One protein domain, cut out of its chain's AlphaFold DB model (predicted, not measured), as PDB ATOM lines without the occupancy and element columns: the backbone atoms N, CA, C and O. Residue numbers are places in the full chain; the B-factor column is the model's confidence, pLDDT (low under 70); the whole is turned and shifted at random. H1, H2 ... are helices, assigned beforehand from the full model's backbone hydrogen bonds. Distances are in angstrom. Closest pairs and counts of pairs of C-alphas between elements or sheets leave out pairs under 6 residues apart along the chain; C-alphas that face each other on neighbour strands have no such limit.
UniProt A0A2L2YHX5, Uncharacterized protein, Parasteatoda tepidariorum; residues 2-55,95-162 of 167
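AT A GLANCE: This is residues 2 to 55 and 95 to 162 of the 167 residues of an uncharacterized protein of Parasteatoda tepidariorum (UniProt A0A2L2YHX5). Look first for the longest helix, H2: it runs along one side of a compact body of helices and sticks out of it as an arm with residues 46 to 55, of which 46 to 53 belong to H2. In the core of the body lies the short helix H3, with the other five packed round it, among them the hairpin of H5 and H6, which crosses H3 steeply. The printed part has 122 residues with six named helices, H1 to H6 in chain order, and no named strand; the class is all helix. The whole is compact, with a radius of gyration of the C-alphas of 14.8 A and spans of 47 by 33 by 28 A.

HOW THE PARTS SIT: Start at H2, residues 27 to 53, which with residues 31 to 38 alone touches H3, residues 95 to 107, opposite ways at a shallow tilt of 27 degrees; the closest C-alphas, Leu 34 and Thr 97, are 6.1 A apart. H4, residues 109 to 118, touches H3 only at the corner by their link, where the closest C-alphas, Ile 105 and Ser 112, are 4.5 A apart. H2, H3 and H4 form an up and down bundle, each helix running against the one before. H3 is the hub, touching five helices. Look next at the helical hairpin of H5, residues 121 to 141, and H6, residues 146 to 162: they touch, opposite ways at a shallow tilt of 18 degrees, with the closest C-alphas, Val 128 and Ile 156, 5.8 A apart. H6 touches H3 at a steep tilt of 68 degrees, only just short of about perpendicular; the closest C-alphas, Ile 99 and Ser 155, are 5.5 A apart. H1, residues 2 to 19, touches H3 with residues 9 to 13 alone, the closest C-alphas being Val 13 and Leu 100 at 6.2 A. H1 is apart from H4 and H5. In H1, H2, H3, H5 and H6 every O i to N i+4 pair is within hydrogen-bond range; in H4 it is 5 of 6.

IN THESE COORDINATES: Find C-alpha 27 at (-13.708, 19.758, 39.692); from there H2 runs 39.2 A to C-alpha 53 at (-29.827, -15.243, 46.618). H5 covers 30.3 A, H1 25.8 A and H3 18.9 A. H6 ends 24.5 A from its start, at C-alpha 162, (-6.166, 2.447, 35.440).

THE WHOLE: The two C-alphas farthest apart, of Asn 3 and Asn 55, are 50.0 A apart. Residues 56 to 94 are not printed, and C-alphas 55 and 95 are 27.5 A apart across this cut. Of the links that are printed whole, H1 to H2 is short, and H3 to H4, H4 to H5 and H5 to H6 are tight. Confidence is low, with pLDDT under 70, in residues 2 to 26 and 51 to 55; the mean of the printed part is 80.8.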
ATOM      1  N   ILE A   2     -10.082  10.191  15.555       38.19
ATOM      2  CA  ILE A   2      -9.748  10.574  16.951       38.19
ATOM      3  C   ILE A   2     -10.403  11.903  17.398       38.19
ATOM      4  O   ILE A   2     -10.961  11.991  18.489       38.19
ATOM      5  N   ASN A   3     -10.431  12.912  16.520       46.62
ATOM      6  CA  ASN A   3     -10.976  14.243  16.825       46.62
ATOM      7  C   ASN A   3     -12.507  14.274  17.025       46.62
ATOM      8  O   ASN A   3     -13.023  15.114  17.757       46.62
ATOM      9  N   PHE A   4     -13.245  13.355  16.394       41.56
ATOM     10  CA  PHE A   4     -14.705  13.283  16.525       41.56
ATOM     11  C   PHE A   4     -15.105  12.656  17.864       41.56
ATOM     12  O   PHE A   4     -15.934  13.208  18.580       41.56
ATOM     13  N   ALA A   5     -14.442  11.559  18.246       42.47
ATOM     14  CA  ALA A   5     -14.671  10.892  19.524       42.47
ATOM     15  C   ALA A   5     -14.383  11.826  20.713       42.47
ATOM     16  O   ALA A   5     -15.215  11.936  21.609       42.47
ATOM     17  N   LEU A   6     -13.267  12.565  20.682       50.44
ATOM     18  CA  LEU A   6     -12.923  13.559  21.710       50.44
ATOM     19  C   LEU A   6     -13.954  14.692  21.805       50.44
ATOM     20  O   LEU A   6     -14.349  15.072  22.907       50.44
ATOM     21  N   LYS A   7     -14.430  15.202  20.661       56.12
ATOM     22  CA  LYS A   7     -15.437  16.270  20.613       56.12
ATOM     23  C   LYS A   7     -16.780  15.802  21.183       56.12
ATOM     24  O   LYS A   7     -17.348  16.493  22.022       56.12
ATOM     25  N   CYS A   8     -17.242  14.606  20.813       59.06
ATOM     26  CA  CYS A   8     -18.469  14.015  21.354       59.06
ATOM     27  C   CYS A   8     -18.362  13.699  22.850       59.06
ATOM     28  O   CYS A   8     -19.310  13.959  23.586       59.06
ATOM     29  N   LYS A   9     -17.208  13.198  23.312       58.59
ATOM     30  CA  LYS A   9     -16.942  12.903  24.730       58.59
ATOM     31  C   LYS A   9     -17.003  14.180  25.565       58.59
ATOM     32  O   LYS A   9     -17.740  14.236  26.541       58.59
ATOM     33  N   LYS A  10     -16.321  15.238  25.116       62.41
ATOM     34  CA  LYS A  10     -16.362  16.553  25.764       62.41
ATOM     35  C   LYS A  10     -17.776  17.132  25.790       62.41
ATOM     36  O   LYS A  10     -18.204  17.599  26.833       62.41
ATOM     37  N   THR A  11     -18.522  17.076  24.686       66.31
ATOM     38  CA  THR A  11     -19.904  17.584  24.648       66.31
ATOM     39  C   THR A  11     -20.843  16.789  25.553       66.31
ATOM     40  O   THR A  11     -21.586  17.400  26.309       66.31
ATOM     41  N   PHE A  12     -20.805  15.454  25.517       63.78
ATOM     42  CA  PHE A  12     -21.640  14.611  26.377       63.78
ATOM     43  C   PHE A  12     -21.343  14.858  27.856       63.78
ATOM     44  O   PHE A  12     -22.257  15.088  28.639       63.78
ATOM     45  N   VAL A  13     -20.064  14.905  28.225       62.88
ATOM     46  CA  VAL A  13     -19.679  15.153  29.613       62.88
ATOM     47  C   VAL A  13     -20.014  16.574  30.041       62.88
ATOM     48  O   VAL A  13     -20.588  16.739  31.105       62.88
ATOM     49  N   LEU A  14     -19.786  17.593  29.209       64.12
ATOM     50  CA  LEU A  14     -20.245  18.955  29.508       64.12
ATOM     51  C   LEU A  14     -21.769  19.030  29.678       64.12
ATOM     52  O   LEU A  14     -22.240  19.760  30.544       64.12
ATOM     53  N   LEU A  15     -22.540  18.275  28.890       64.81
ATOM     54  CA  LEU A  15     -23.993  18.182  29.050       64.81
ATOM     55  C   LEU A  15     -24.375  17.500  30.367       64.81
ATOM     56  O   LEU A  15     -25.280  17.979  31.039       64.81
ATOM     57  N   CYS A  16     -23.680  16.432  30.759       61.44
ATOM     58  CA  CYS A  16     -23.881  15.786  32.053       61.44
ATOM     59  C   CYS A  16     -23.504  16.722  33.208       61.44
ATOM     60  O   CYS A  16     -24.337  16.961  34.069       61.44
ATOM     61  N   LEU A  17     -22.308  17.313  33.200       60.47
ATOM     62  CA  LEU A  17     -21.858  18.260  34.226       60.47
ATOM     63  C   LEU A  17     -22.822  19.443  34.356       60.47
ATOM     64  O   LEU A  17     -23.176  19.816  35.466       60.47
ATOM     65  N   LYS A  18     -23.324  19.973  33.233       63.69
ATOM     66  CA  LYS A  18     -24.353  21.019  33.230       63.69
ATOM     67  C   LYS A  18     -25.692  20.527  33.785       63.69
ATOM     68  O   LYS A  18     -26.324  21.252  34.540       63.69
ATOM     69  N   LYS A  19     -26.133  19.318  33.418       63.59
ATOM     70  CA  LYS A  19     -27.365  18.701  33.940       63.59
ATOM     71  C   LYS A  19     -27.291  18.472  35.455       63.59
ATOM     72  O   LYS A  19     -28.323  18.522  36.109       63.59
ATOM     73  N   PHE A  20     -26.093  18.232  35.983       52.34
ATOM     74  CA  PHE A  20     -25.831  18.013  37.405       52.34
ATOM     75  C   PHE A  20     -25.276  19.256  38.131       52.34
ATOM     76  O   PHE A  20     -24.821  19.124  39.259       52.34
ATOM     77  N   GLU A  21     -25.309  20.440  37.503       58.03
ATOM     78  CA  GLU A  21     -24.885  21.729  38.089       58.03
ATOM     79  C   GLU A  21     -23.443  21.769  38.639       58.03
ATOM     80  O   GLU A  21     -23.134  22.475  39.595       58.03
ATOM     81  N   ILE A  22     -22.521  21.044  38.004       54.25
ATOM     82  CA  ILE A  22     -21.119  20.977  38.429       54.25
ATOM     83  C   ILE A  22     -20.307  22.136  37.813       54.25
ATOM     84  O   ILE A  22     -20.103  22.180  36.596       54.25
ATOM     85  N   ASN A  23     -19.793  23.045  38.654       53.53
ATOM     86  CA  ASN A  23     -18.945  24.177  38.251       53.53
ATOM     87  C   ASN A  23     -17.453  23.796  38.138       53.53
ATOM     88  O   ASN A  23     -16.899  23.093  38.976       53.53
ATOM     89  N   SER A  24     -16.749  24.315  37.125       53.81
ATOM     90  CA  SER A  24     -15.359  23.932  36.799       53.81
ATOM     91  C   SER A  24     -14.268  24.473  37.743       53.81
ATOM     92  O   SER A  24     -13.089  24.211  37.522       53.81
ATOM     93  N   SER A  25     -14.611  25.238  38.783       53.41
ATOM     94  CA  SER A  25     -13.704  25.539  39.909       53.41
ATOM     95  C   SER A  25     -13.786  24.491  41.025       53.41
ATOM     96  O   SER A  25     -12.942  24.471  41.914       53.41
ATOM     97  N   GLU A  26     -14.779  23.606  40.959       66.12
ATOM     98  CA  GLU A  26     -15.105  22.581  41.954       66.12
ATOM     99  C   GLU A  26     -14.846  21.167  41.401       66.12
ATOM    100  O   GLU A  26     -15.419  20.188  41.866       66.12
ATOM    101  N   GLU A  27     -13.970  21.029  40.394       72.06
ATOM    102  CA  GLU A  27     -13.708  19.758  39.692       72.06
ATOM    103  C   GLU A  27     -13.291  18.625  40.645       72.06
ATOM    104  O   GLU A  27     -13.672  17.479  40.429       72.06
ATOM    105  N   ILE A  28     -12.565  18.930  41.728       78.31
ATOM    106  CA  ILE A  28     -12.212  17.935  42.754       78.31
ATOM    107  C   ILE A  28     -13.459  17.462  43.512       78.31
ATOM    108  O   ILE A  28     -13.657  16.258  43.640       78.31
ATOM    109  N   LEU A  29     -14.332  18.380  43.940       79.69
ATOM    110  CA  LEU A  29     -15.590  18.035  44.616       79.69
ATOM    111  C   LEU A  29     -16.501  17.211  43.699       79.69
ATOM    112  O   LEU A  29     -17.168  16.282  44.147       79.69
ATOM    113  N   ALA A  30     -16.488  17.507  42.399       83.62
ATOM    114  CA  ALA A  30     -17.196  16.718  41.402       83.62
ATOM    115  C   ALA A  30     -16.654  15.288  41.311       83.62
ATOM    116  O   ALA A  30     -17.430  14.336  41.314       83.62
ATOM    117  N   ILE A  31     -15.330  15.123  41.252       88.25
ATOM    118  CA  ILE A  31     -14.692  13.802  41.236       88.25
ATOM    119  C   ILE A  31     -15.019  13.036  42.527       88.25
ATOM    120  O   ILE A  31     -15.383  11.865  42.454       88.25
ATOM    121  N   GLU A  32     -14.964  13.682  43.693       85.69
ATOM    122  CA  GLU A  32     -15.343  13.072  44.975       85.69
ATOM    123  C   GLU A  32     -16.812  12.640  45.004       85.69
ATOM    124  O   GLU A  32     -17.124  11.529  45.437       85.69
ATOM    125  N   ALA A  33     -17.718  13.476  44.493       86.06
ATOM    126  CA  ALA A  33     -19.129  13.132  44.376       86.06
ATOM    127  C   ALA A  33     -19.336  11.920  43.456       86.06
ATOM    128  O   ALA A  33     -20.076  11.002  43.812       86.06
ATOM    129  N   LEU A  34     -18.648  11.870  42.310       91.50
ATOM    130  CA  LEU A  34     -18.704  10.732  41.389       91.50
ATOM    131  C   LEU A  34     -18.171   9.446  42.042       91.50
ATOM    132  O   LEU A  34     -18.798   8.398  41.912       91.50
ATOM    133  N   LEU A  35     -17.066   9.519  42.788       92.00
ATOM    134  CA  LEU A  35     -16.530   8.375  43.536       92.00
ATOM    135  C   LEU A  35     -17.515   7.888  44.608       92.00
ATOM    136  O   LEU A  35     -17.761   6.690  44.722       92.00
ATOM    137  N   LYS A  36     -18.160   8.806  45.334       90.12
ATOM    138  CA  LYS A  36     -19.191   8.463  46.324       90.12
ATOM    139  C   LYS A  36     -20.424   7.818  45.685       90.12
ATOM    140  O   LYS A  36     -20.998   6.891  46.261       90.12
ATOM    141  N   ILE A  37     -20.837   8.291  44.507       91.00
ATOM    142  CA  ILE A  37     -21.931   7.691  43.732       91.00
ATOM    143  C   ILE A  37     -21.559   6.271  43.302       91.00
ATOM    144  O   ILE A  37     -22.396   5.379  43.443       91.00
ATOM    145  N   LEU A  38     -20.326   6.045  42.826       93.56
ATOM    146  CA  LEU A  38     -19.848   4.702  42.488       93.56
ATOM    147  C   LEU A  38     -19.924   3.770  43.692       93.56
ATOM    148  O   LEU A  38     -20.574   2.733  43.596       93.56
ATOM    149  N   ASP A  39     -19.328   4.162  44.817       91.19
ATOM    150  CA  ASP A  39     -19.308   3.351  46.034       91.19
ATOM    151  C   ASP A  39     -20.723   2.982  46.484       91.19
ATOM    152  O   ASP A  39     -21.051   1.809  46.652       91.19
ATOM    153  N   THR A  40     -21.601   3.983  46.571       91.69
ATOM    154  CA  THR A  40     -22.994   3.777  46.982       91.69
ATOM    155  C   THR A  40     -23.735   2.846  46.021       91.69
ATOM    156  O   THR A  40     -24.531   2.011  46.448       91.69
ATOM    157  N   SER A  41     -23.503   2.987  44.715       93.25
ATOM    158  CA  SER A  41     -24.201   2.189  43.702       93.25
ATOM    159  C   SER A  41     -23.701   0.747  43.679       93.25
ATOM    160  O   SER A  41     -24.513  -0.169  43.595       93.25
ATOM    161  N   LEU A  42     -22.389   0.529  43.813       93.12
ATOM    162  CA  LEU A  42     -21.804  -0.809  43.909       93.12
ATOM    163  C   LEU A  42     -22.278  -1.540  45.166       93.12
ATOM    164  O   LEU A  42     -22.676  -2.700  45.081       93.12
ATOM    165  N   GLU A  43     -22.321  -0.861  46.317       92.62
ATOM    166  CA  GLU A  43     -22.886  -1.436  47.542       92.62
ATOM    167  C   GLU A  43     -24.349  -1.845  47.359       92.62
ATOM    168  O   GLU A  43     -24.747  -2.931  47.786       92.62
ATOM    169  N   LYS A  44     -25.160  -0.998  46.713       91.81
ATOM    170  CA  LYS A  44     -26.564  -1.316  46.427       91.81
ATOM    171  C   LYS A  44     -26.699  -2.509  45.483       91.81
ATOM    172  O   LYS A  44     -27.466  -3.410  45.798       91.81
ATOM    173  N   ILE A  45     -25.912  -2.575  44.406       89.88
ATOM    174  CA  ILE A  45     -25.880  -3.730  43.490       89.88
ATOM    175  C   ILE A  45     -25.559  -5.016  44.258       89.88
ATOM    176  O   ILE A  45     -26.222  -6.037  44.079       89.88
ATOM    177  N   SER A  46     -24.564  -4.982  45.147       87.38
ATOM    178  CA  SER A  46     -24.217  -6.138  45.978       87.38
ATOM    179  C   SER A  46     -25.372  -6.558  46.893       87.38
ATOM    180  O   SER A  46     -25.646  -7.749  47.012       87.38
ATOM    181  N   ARG A  47     -26.115  -5.607  47.477       87.06
ATOM    182  CA  ARG A  47     -27.309  -5.905  48.292       87.06
ATOM    183  C   ARG A  47     -28.464  -6.477  47.469       87.06
ATOM    184  O   ARG A  47     -29.123  -7.396  47.940       87.06
ATOM    185  N   VAL A  48     -28.704  -5.964  46.262       84.31
ATOM    186  CA  VAL A  48     -29.739  -6.489  45.352       84.31
ATOM    187  C   VAL A  48     -29.441  -7.946  45.002       84.31
ATOM    188  O   VAL A  48     -30.313  -8.798  45.151       84.31
ATOM    189  N   LYS A  49     -28.183  -8.261  44.659       76.19
ATOM    190  CA  LYS A  49     -27.744  -9.642  44.402       76.19
ATOM    191  C   LYS A  49     -27.950 -10.557  45.607       76.19
ATOM    192  O   LYS A  49     -28.403 -11.684  45.435       76.19
ATOM    193  N   LEU A  50     -27.645 -10.082  46.816       73.19
ATOM    194  CA  LEU A  50     -27.857 -10.858  48.043       73.19
ATOM    195  C   LEU A  50     -29.346 -11.114  48.305       73.19
ATOM    196  O   LEU A  50     -29.700 -12.249  48.588       73.19
ATOM    197  N   ARG A  51     -30.235 -10.132  48.096       66.00
ATOM    198  CA  ARG A  51     -31.696 -10.322  48.234       66.00
ATOM    199  C   ARG A  51     -32.255 -11.397  47.303       66.00
ATOM    200  O   ARG A  51     -33.134 -12.148  47.705       66.00
ATOM    201  N   THR A  52     -31.750 -11.483  46.073       58.53
ATOM    202  CA  THR A  52     -32.156 -12.531  45.120       58.53
ATOM    203  C   THR A  52     -31.581 -13.911  45.444       58.53
ATOM    204  O   THR A  52     -32.124 -14.907  44.981       58.53
ATOM    205  N   VAL A  53     -30.496 -13.986  46.227       57.19
ATOM    206  CA  VAL A  53     -29.827 -15.243  46.618       57.19
ATOM    207  C   VAL A  53     -30.288 -15.745  47.991       57.19
ATOM    208  O   VAL A  53     -30.333 -16.950  48.191       57.19
ATOM    209  N   GLU A  54     -30.643 -14.852  48.921       51.75
ATOM    210  CA  GLU A  54     -31.172 -15.162  50.265       51.75
ATOM    211  C   GLU A  54     -32.667 -15.498  50.272       51.75
ATOM    212  O   GLU A  54     -33.203 -15.901  51.301       51.75
ATOM    213  N   ASN A  55     -33.329 -15.404  49.118       49.00
ATOM    214  CA  ASN A  55     -34.704 -15.847  48.939       49.00
ATOM    215  C   ASN A  55     -34.814 -17.076  48.004       49.00
ATOM    216  O   ASN A  55     -35.518 -16.982  47.002       49.00
ATOM    217  N   SER A  95     -22.094   2.827  35.073       92.31
ATOM    218  CA  SER A  95     -21.522   2.963  33.731       92.31
ATOM    219  C   SER A  95     -21.335   4.421  33.311       92.31
ATOM    220  O   SER A  95     -20.269   4.804  32.823       92.31
ATOM    221  N   PHE A  96     -22.347   5.270  33.517       90.06
ATOM    222  CA  PHE A  96     -22.237   6.693  33.189       90.06
ATOM    223  C   PHE A  96     -21.272   7.428  34.115       90.06
ATOM    224  O   PHE A  96     -20.480   8.246  33.644       90.06
ATOM    225  N   THR A  97     -21.276   7.099  35.403       91.50
ATOM    226  CA  THR A  97     -20.335   7.665  36.376       91.50
ATOM    227  C   THR A  97     -18.892   7.305  36.008       91.50
ATOM    228  O   THR A  97     -18.027   8.181  35.998       91.50
ATOM    229  N   GLY A  98     -18.640   6.066  35.573       91.75
ATOM    230  CA  GLY A  98     -17.343   5.641  35.040       91.75
ATOM    231  C   GLY A  98     -16.907   6.434  33.801       91.75
ATOM    232  O   GLY A  98     -15.753   6.849  33.704       91.75
ATOM    233  N   ILE A  99     -17.825   6.725  32.868       89.69
ATOM    234  CA  ILE A  99     -17.536   7.586  31.705       89.69
ATOM    235  C   ILE A  99     -17.149   9.007  32.145       89.69
ATOM    236  O   ILE A  99     -16.209   9.580  31.587       89.69
ATOM    237  N   LEU A 100     -17.863   9.578  33.120       89.12
ATOM    238  CA  LEU A 100     -17.594  10.923  33.632       89.12
ATOM    239  C   LEU A 100     -16.236  10.998  34.336       89.12
ATOM    240  O   LEU A 100     -15.456  11.907  34.054       89.12
ATOM    241  N   LEU A 101     -15.907  10.010  35.171       90.56
ATOM    242  CA  LEU A 101     -14.592   9.911  35.809       90.56
ATOM    243  C   LEU A 101     -13.465   9.800  34.780       90.56
ATOM    244  O   LEU A 101     -12.466  10.506  34.892       90.56
ATOM    245  N   MET A 102     -13.649   8.997  33.727       89.50
ATOM    246  CA  MET A 102     -12.674   8.897  32.634       89.50
ATOM    247  C   MET A 102     -12.430  10.216  31.919       89.50
ATOM    248  O   MET A 102     -11.311  10.478  31.491       89.50
ATOM    249  N   TYR A 103     -13.447  11.061  31.790       85.38
ATOM    250  CA  TYR A 103     -13.243  12.394  31.242       85.38
ATOM    251  C   TYR A 103     -12.370  13.258  32.151       85.38
ATOM    252  O   TYR A 103     -11.428  13.867  31.654       85.38
ATOM    253  N   PHE A 104     -12.629  13.285  33.461       84.44
ATOM    254  CA  PHE A 104     -11.783  14.036  34.391       84.44
ATOM    255  C   PHE A 104     -10.339  13.529  34.371       84.44
ATOM    256  O   PHE A 104      -9.411  14.323  34.230       84.44
ATOM    257  N   ILE A 105     -10.147  12.215  34.395       87.69
ATOM    258  CA  ILE A 105      -8.826  11.583  34.316       87.69
ATOM    259  C   ILE A 105      -8.101  11.954  33.016       87.69
ATOM    260  O   ILE A 105      -6.934  12.337  33.051       87.69
ATOM    261  N   ASP A 106      -8.804  11.933  31.878       83.06
ATOM    262  CA  ASP A 106      -8.257  12.322  30.573       83.06
ATOM    263  C   ASP A 106      -7.907  13.829  30.493       83.06
ATOM    264  O   ASP A 106      -7.160  14.234  29.601       83.06
ATOM    265  N   THR A 107      -8.442  14.681  31.381       81.69
ATOM    266  CA  THR A 107      -8.230  16.142  31.314       81.69
ATOM    267  C   THR A 107      -6.956  16.625  32.002       81.69
ATOM    268  O   THR A 107      -6.315  17.546  31.491       81.69
ATOM    269  N   LYS A 108      -6.583  16.053  33.157       79.62
ATOM    270  CA  LYS A 108      -5.416  16.482  33.947       79.62
ATOM    271  C   LYS A 108      -4.767  15.294  34.649       79.62
ATOM    272  O   LYS A 108      -5.446  14.513  35.310       79.62
ATOM    273  N   LYS A 109      -3.431  15.232  34.616       81.44
ATOM    274  CA  LYS A 109      -2.657  14.189  35.316       81.44
ATOM    275  C   LYS A 109      -2.964  14.143  36.819       81.44
ATOM    276  O   LYS A 109      -3.145  13.063  37.363       81.44
ATOM    277  N   SER A 110      -3.118  15.306  37.454       82.69
ATOM    278  CA  SER A 110      -3.467  15.413  38.878       82.69
ATOM    279  C   SER A 110      -4.813  14.766  39.224       82.69
ATOM    280  O   SER A 110      -4.984  14.278  40.331       82.69
ATOM    281  N   PHE A 111      -5.773  14.731  38.291       87.81
ATOM    282  CA  PHE A 111      -7.050  14.040  38.498       87.81
ATOM    283  C   PHE A 111      -6.916  12.528  38.348       87.81
ATOM    284  O   PHE A 111      -7.567  11.791  39.081       87.81
ATOM    285  N   SER A 112      -6.041  12.064  37.452       87.75
ATOM    286  CA  SER A 112      -5.678  10.645  37.374       87.75
ATOM    287  C   SER A 112      -5.102  10.144  38.695       87.75
ATOM    288  O   SER A 112      -5.569   9.135  39.212       87.75
ATOM    289  N   GLU A 113      -4.126  10.865  39.248       87.31
ATOM    290  CA  GLU A 113      -3.491  10.532  40.530       87.31
ATOM    291  C   GLU A 113      -4.527  10.554  41.666       87.31
ATOM    292  O   GLU A 113      -4.680   9.571  42.386       87.31
ATOM    293  N   PHE A 114      -5.339  11.614  41.738       88.56
ATOM    294  CA  PHE A 114      -6.388  11.757  42.750       88.56
ATOM    295  C   PHE A 114      -7.407  10.609  42.749       88.56
ATOM    296  O   PHE A 114      -7.819  10.150  43.819       88.56
ATOM    297  N   VAL A 115      -7.834  10.153  41.564       90.94
ATOM    298  CA  VAL A 115      -8.774   9.032  41.444       90.94
ATOM    299  C   VAL A 115      -8.098   7.708  41.776       90.94
ATOM    300  O   VAL A 115      -8.686   6.930  42.517       90.94
ATOM    301  N   GLN A 116      -6.879   7.452  41.293       89.81
ATOM    302  CA  GLN A 116      -6.155   6.206  41.588       89.81
ATOM    303  C   GLN A 116      -5.858   6.027  43.084       89.81
ATOM    304  O   GLN A 116      -5.822   4.900  43.566       89.81
ATOM    305  N   GLU A 117      -5.684   7.119  43.833       89.06
ATOM    306  CA  GLU A 117      -5.540   7.076  45.295       89.06
ATOM    307  C   GLU A 117      -6.825   6.659  46.028       89.06
ATOM    308  O   GLU A 117      -6.760   6.150  47.146       89.06
ATOM    309  N   ARG A 118      -8.000   6.914  45.440       90.69
ATOM    310  CA  ARG A 118      -9.308   6.773  46.109       90.69
ATOM    311  C   ARG A 118     -10.144   5.614  45.585       90.69
ATOM    312  O   ARG A 118     -10.979   5.084  46.312       90.69
ATOM    313  N   LEU A 119      -9.931   5.222  44.336       91.75
ATOM    314  CA  LEU A 119     -10.558   4.067  43.722       91.75
ATOM    315  C   LEU A 119      -9.600   2.883  43.854       91.75
ATOM    316  O   LEU A 119      -8.565   2.847  43.200       91.75
ATOM    317  N   SER A 120      -9.929   1.917  44.712       90.50
ATOM    318  CA  SER A 120      -9.122   0.701  44.825       90.50
ATOM    319  C   SER A 120      -9.177  -0.118  43.531       90.50
ATOM    320  O   SER A 120     -10.146  -0.045  42.770       90.50
ATOM    321  N   SER A 121      -8.158  -0.947  43.295       89.31
ATOM    322  CA  SER A 121      -8.113  -1.844  42.133       89.31
ATOM    323  C   SER A 121      -9.311  -2.797  42.080       89.31
ATOM    324  O   SER A 121      -9.875  -3.003  41.008       89.31
ATOM    325  N   GLU A 122      -9.737  -3.321  43.232       90.88
ATOM    326  CA  GLU A 122     -10.923  -4.173  43.378       90.88
ATOM    327  C   GLU A 122     -12.201  -3.439  42.956       90.88
ATOM    328  O   GLU A 122     -12.900  -3.884  42.047       90.88
ATOM    329  N   LYS A 123     -12.446  -2.242  43.510       90.56
ATOM    330  CA  LYS A 123     -13.605  -1.424  43.129       90.56
ATOM    331  C   LYS A 123     -13.562  -1.040  41.654       90.56
ATOM    332  O   LYS A 123     -14.590  -1.043  40.984       90.56
ATOM    333  N   CYS A 124     -12.384  -0.723  41.120       92.31
ATOM    334  CA  CYS A 124     -12.227  -0.445  39.695       92.31
ATOM    335  C   CYS A 124     -12.619  -1.664  38.839       92.31
ATOM    336  O   CYS A 124     -13.339  -1.517  37.847       92.31
ATOM    337  N   ALA A 125     -12.212  -2.873  39.243       92.38
ATOM    338  CA  ALA A 125     -12.603  -4.112  38.575       92.38
ATOM    339  C   ALA A 125     -14.126  -4.333  38.616       92.38
ATOM    340  O   ALA A 125     -14.710  -4.696  37.591       92.38
ATOM    341  N   ASP A 126     -14.781  -4.024  39.738       93.56
ATOM    342  CA  ASP A 126     -16.241  -4.089  39.863       93.56
ATOM    343  C   ASP A 126     -16.950  -3.095  38.937       93.56
ATOM    344  O   ASP A 126     -17.869  -3.475  38.204       93.56
ATOM    345  N   VAL A 127     -16.489  -1.838  38.886       94.50
ATOM    346  CA  VAL A 127     -17.013  -0.826  37.950       94.50
ATOM    347  C   VAL A 127     -16.892  -1.317  36.509       94.50
ATOM    348  O   VAL A 127     -17.843  -1.201  35.730       94.50
ATOM    349  N   VAL A 128     -15.745  -1.894  36.142       94.81
ATOM    350  CA  VAL A 128     -15.507  -2.462  34.808       94.81
ATOM    351  C   VAL A 128     -16.460  -3.626  34.530       94.81
ATOM    352  O   VAL A 128     -17.033  -3.692  33.439       94.81
ATOM    353  N   ALA A 129     -16.654  -4.536  35.485       94.56
ATOM    354  CA  ALA A 129     -17.535  -5.689  35.332       94.56
ATOM    355  C   ALA A 129     -19.000  -5.267  35.133       94.56
ATOM    356  O   ALA A 129     -19.649  -5.725  34.188       94.56
ATOM    357  N   VAL A 130     -19.499  -4.348  35.964       95.19
ATOM    358  CA  VAL A 130     -20.850  -3.778  35.848       95.19
ATOM    359  C   VAL A 130     -21.021  -3.053  34.511       95.19
ATOM    360  O   VAL A 130     -21.974  -3.310  33.774       95.19
ATOM    361  N   SER A 131     -20.045  -2.229  34.127       95.38
ATOM    362  CA  SER A 131     -20.095  -1.477  32.868       95.38
ATOM    363  C   SER A 131     -20.088  -2.381  31.631       95.38
ATOM    364  O   SER A 131     -20.753  -2.085  30.639       95.38
ATOM    365  N   LYS A 132     -19.372  -3.515  31.672       94.88
ATOM    366  CA  LYS A 132     -19.396  -4.524  30.598       94.88
ATOM    367  C   LYS A 132     -20.773  -5.171  30.450       94.88
ATOM    368  O   LYS A 132     -21.222  -5.344  29.317       94.88
ATOM    369  N   LYS A 133     -21.452  -5.487  31.558       92.50
ATOM    370  CA  LYS A 133     -22.826  -6.018  31.526       92.50
ATOM    371  C   LYS A 133     -23.800  -5.003  30.933       92.50
ATOM    372  O   LYS A 133     -24.553  -5.338  30.023       92.50
ATOM    373  N   PHE A 134     -23.716  -3.743  31.357       93.31
ATOM    374  CA  PHE A 134     -24.543  -2.676  30.792       93.31
ATOM    375  C   PHE A 134     -24.266  -2.440  29.295       93.31
ATOM    376  O   PHE A 134     -25.186  -2.236  28.502       93.31
ATOM    377  N   LEU A 135     -23.004  -2.540  28.861       93.50
ATOM    378  CA  LEU A 135     -22.659  -2.500  27.438       93.50
ATOM    379  C   LEU A 135     -23.329  -3.643  26.658       93.50
ATOM    380  O   LEU A 135     -23.858  -3.410  25.576       93.50
ATOM    381  N   GLN A 136     -23.336  -4.869  27.186       92.62
ATOM    382  CA  GLN A 136     -24.040  -5.987  26.545       92.62
ATOM    383  C   GLN A 136     -25.548  -5.731  26.466       92.62
ATOM    384  O   GLN A 136     -26.141  -5.905  25.405       92.62
ATOM    385  N   PHE A 137     -26.148  -5.241  27.551       89.62
ATOM    386  CA  PHE A 137     -27.565  -4.887  27.588       89.62
ATOM    387  C   PHE A 137     -27.936  -3.839  26.527       89.62
ATOM    388  O   PHE A 137     -28.889  -4.017  25.769       89.62
ATOM    389  N   THR A 138     -27.161  -2.759  26.421       89.19
ATOM    390  CA  THR A 138     -27.413  -1.694  25.433       89.19
ATOM    391  C   THR A 138     -27.222  -2.161  23.991       89.19
ATOM    392  O   THR A 138     -27.923  -1.682  23.102       89.19
ATOM    393  N   LEU A 139     -26.324  -3.124  23.749       89.94
ATOM    394  CA  LEU A 139     -26.158  -3.759  22.438       89.94
ATOM    395  C   LEU A 139     -27.357  -4.635  22.056       89.94
ATOM    396  O   LEU A 139     -27.726  -4.659  20.887       89.94
ATOM    397  N   ILE A 140     -27.959  -5.332  23.023       90.62
ATOM    398  CA  ILE A 140     -29.135  -6.186  22.797       90.62
ATOM    399  C   ILE A 140     -30.388  -5.339  22.567       90.62
ATOM    400  O   ILE A 140     -31.149  -5.591  21.639       90.62
ATOM    401  N   THR A 141     -30.605  -4.325  23.405       86.94
ATOM    402  CA  THR A 141     -31.830  -3.509  23.372       86.94
ATOM    403  C   THR A 141     -31.812  -2.422  22.305       86.94
ATOM    404  O   THR A 141     -32.860  -1.881  21.962       86.94
ATOM    405  N   GLY A 142     -30.631  -2.043  21.807       85.94
ATOM    406  CA  GLY A 142     -30.481  -0.877  20.938       85.94
ATOM    407  C   GLY A 142     -30.767   0.452  21.649       85.94
ATOM    408  O   GLY A 142     -30.906   1.478  20.988       85.94
ATOM    409  N   GLY A 143     -30.831   0.463  22.989       79.94
ATOM    410  CA  GLY A 143     -31.195   1.634  23.796       79.94
ATOM    411  C   GLY A 143     -30.164   2.770  23.802       79.94
ATOM    412  O   GLY A 143     -30.373   3.789  24.458       79.94
ATOM    413  N   MET A 144     -29.040   2.621  23.094       83.00
ATOM    414  CA  MET A 144     -27.979   3.621  23.023       83.00
ATOM    415  C   MET A 144     -27.487   3.812  21.580       83.00
ATOM    416  O   MET A 144     -27.223   2.828  20.886       83.00
ATOM    417  N   PRO A 145     -27.288   5.061  21.113       86.25
ATOM    418  CA  PRO A 145     -26.721   5.308  19.792       86.25
ATOM    419  C   PRO A 145     -25.277   4.799  19.696       86.25
ATOM    420  O   PRO A 145     -24.545   4.753  20.688       86.25
ATOM    421  N   ALA A 146     -24.819   4.508  18.474       85.25
ATOM    422  CA  ALA A 146     -23.475   3.983  18.205       85.25
ATOM    423  C   ALA A 146     -22.339   4.829  18.817       85.25
ATOM    424  O   ALA A 146     -21.327   4.294  19.270       85.25
ATOM    425  N   THR A 147     -22.511   6.152  18.873       83.81
ATOM    426  CA  THR A 147     -21.558   7.063  19.521       83.81
ATOM    427  C   THR A 147     -21.491   6.855  21.033       83.81
ATOM    428  O   THR A 147     -20.394   6.859  21.587       83.81
ATOM    429  N   GLY A 148     -22.625   6.625  21.696       83.38
ATOM    430  CA  GLY A 148     -22.674   6.284  23.117       83.38
ATOM    431  C   GLY A 148     -22.010   4.935  23.401       83.38
ATOM    432  O   GLY A 148     -21.172   4.847  24.294       83.38
ATOM    433  N   ILE A 149     -22.287   3.923  22.571       88.81
ATOM    434  CA  ILE A 149     -21.664   2.590  22.666       88.81
ATOM    435  C   ILE A 149     -20.140   2.695  22.556       88.81
ATOM    436  O   ILE A 149     -19.406   2.096  23.346       88.81
ATOM    437  N   LEU A 150     -19.644   3.484  21.597       88.50
ATOM    438  CA  LEU A 150     -18.212   3.715  21.423       88.50
ATOM    439  C   LEU A 150     -17.593   4.396  22.653       88.50
ATOM    440  O   LEU A 150     -16.513   3.993  23.094       88.50
ATOM    441  N   LEU A 151     -18.265   5.410  23.211       87.38
ATOM    442  CA  LEU A 151     -17.816   6.104  24.419       87.38
ATOM    443  C   LEU A 151     -17.752   5.167  25.625       87.38
ATOM    444  O   LEU A 151     -16.731   5.148  26.309       87.38
ATOM    445  N   LEU A 152     -18.798   4.369  25.847       90.00
ATOM    446  CA  LEU A 152     -18.854   3.394  26.930       90.00
ATOM    447  C   LEU A 152     -17.739   2.355  26.787       90.00
ATOM    448  O   LEU A 152     -16.949   2.180  27.712       90.00
ATOM    449  N   ARG A 153     -17.591   1.741  25.605       92.69
ATOM    450  CA  ARG A 153     -16.522   0.765  25.336       92.69
ATOM    451  C   ARG A 153     -15.130   1.358  25.579       92.69
ATOM    452  O   ARG A 153     -14.315   0.729  26.241       92.69
ATOM    453  N   THR A 154     -14.873   2.573  25.091       91.50
ATOM    454  CA  THR A 154     -13.574   3.247  25.280       91.50
ATOM    455  C   THR A 154     -13.292   3.532  26.754       91.50
ATOM    456  O   THR A 154     -12.168   3.350  27.211       91.50
ATOM    457  N   SER A 155     -14.296   3.989  27.503       91.44
ATOM    458  CA  SER A 155     -14.145   4.265  28.934       91.44
ATOM    459  C   SER A 155     -13.918   2.987  29.742       91.44
ATOM    460  O   SER A 155     -13.075   2.998  30.628       91.44
ATOM    461  N   ILE A 156     -14.585   1.877  29.401       93.38
ATOM    462  CA  ILE A 156     -14.355   0.565  30.030       93.38
ATOM    463  C   ILE A 156     -12.904   0.116  29.845       93.38
ATOM    464  O   ILE A 156     -12.272  -0.298  30.813       93.38
ATOM    465  N   THR A 157     -12.370   0.212  28.624       92.75
ATOM    466  CA  THR A 157     -10.974  -0.151  28.337       92.75
ATOM    467  C   THR A 157     -10.004   0.684  29.169       92.75
ATOM    468  O   THR A 157      -9.155   0.134  29.863       92.75
ATOM    469  N   LYS A 158     -10.184   2.008  29.189       91.00
ATOM    470  CA  LYS A 158      -9.321   2.897  29.975       91.00
ATOM    471  C   LYS A 158      -9.425   2.662  31.483       91.00
ATOM    472  O   LYS A 158      -8.413   2.700  32.171       91.00
ATOM    473  N   LEU A 159     -10.625   2.383  32.000       90.69
ATOM    474  CA  LEU A 159     -10.816   2.021  33.409       90.69
ATOM    475  C   LEU A 159     -10.061   0.734  33.755       90.69
ATOM    476  O   LEU A 159      -9.395   0.682  34.782       90.69
ATOM    477  N   SER A 160     -10.091  -0.279  32.883       90.00
ATOM    478  CA  SER A 160      -9.333  -1.517  33.116       90.00
ATOM    479  C   SER A 160      -7.813  -1.338  33.079       90.00
ATOM    480  O   SER A 160      -7.093  -2.151  33.646       90.00
ATOM    481  N   GLU A 161      -7.323  -0.274  32.444       89.56
ATOM    482  CA  GLU A 161      -5.900   0.080  32.397       89.56
ATOM    483  C   GLU A 161      -5.478   0.977  33.573       89.56
ATOM    484  O   GLU A 161      -4.286   1.205  33.767       89.56
ATOM    485  N   LEU A 162      -6.433   1.489  34.364       84.44
ATOM    486  CA  LEU A 162      -6.166   2.447  35.440       84.44
ATOM    487  C   LEU A 162      -5.350   1.837  36.586       84.44
ATOM    488  O   LEU A 162      -4.513   2.511  37.181       84.44
TER     489      LEU A 162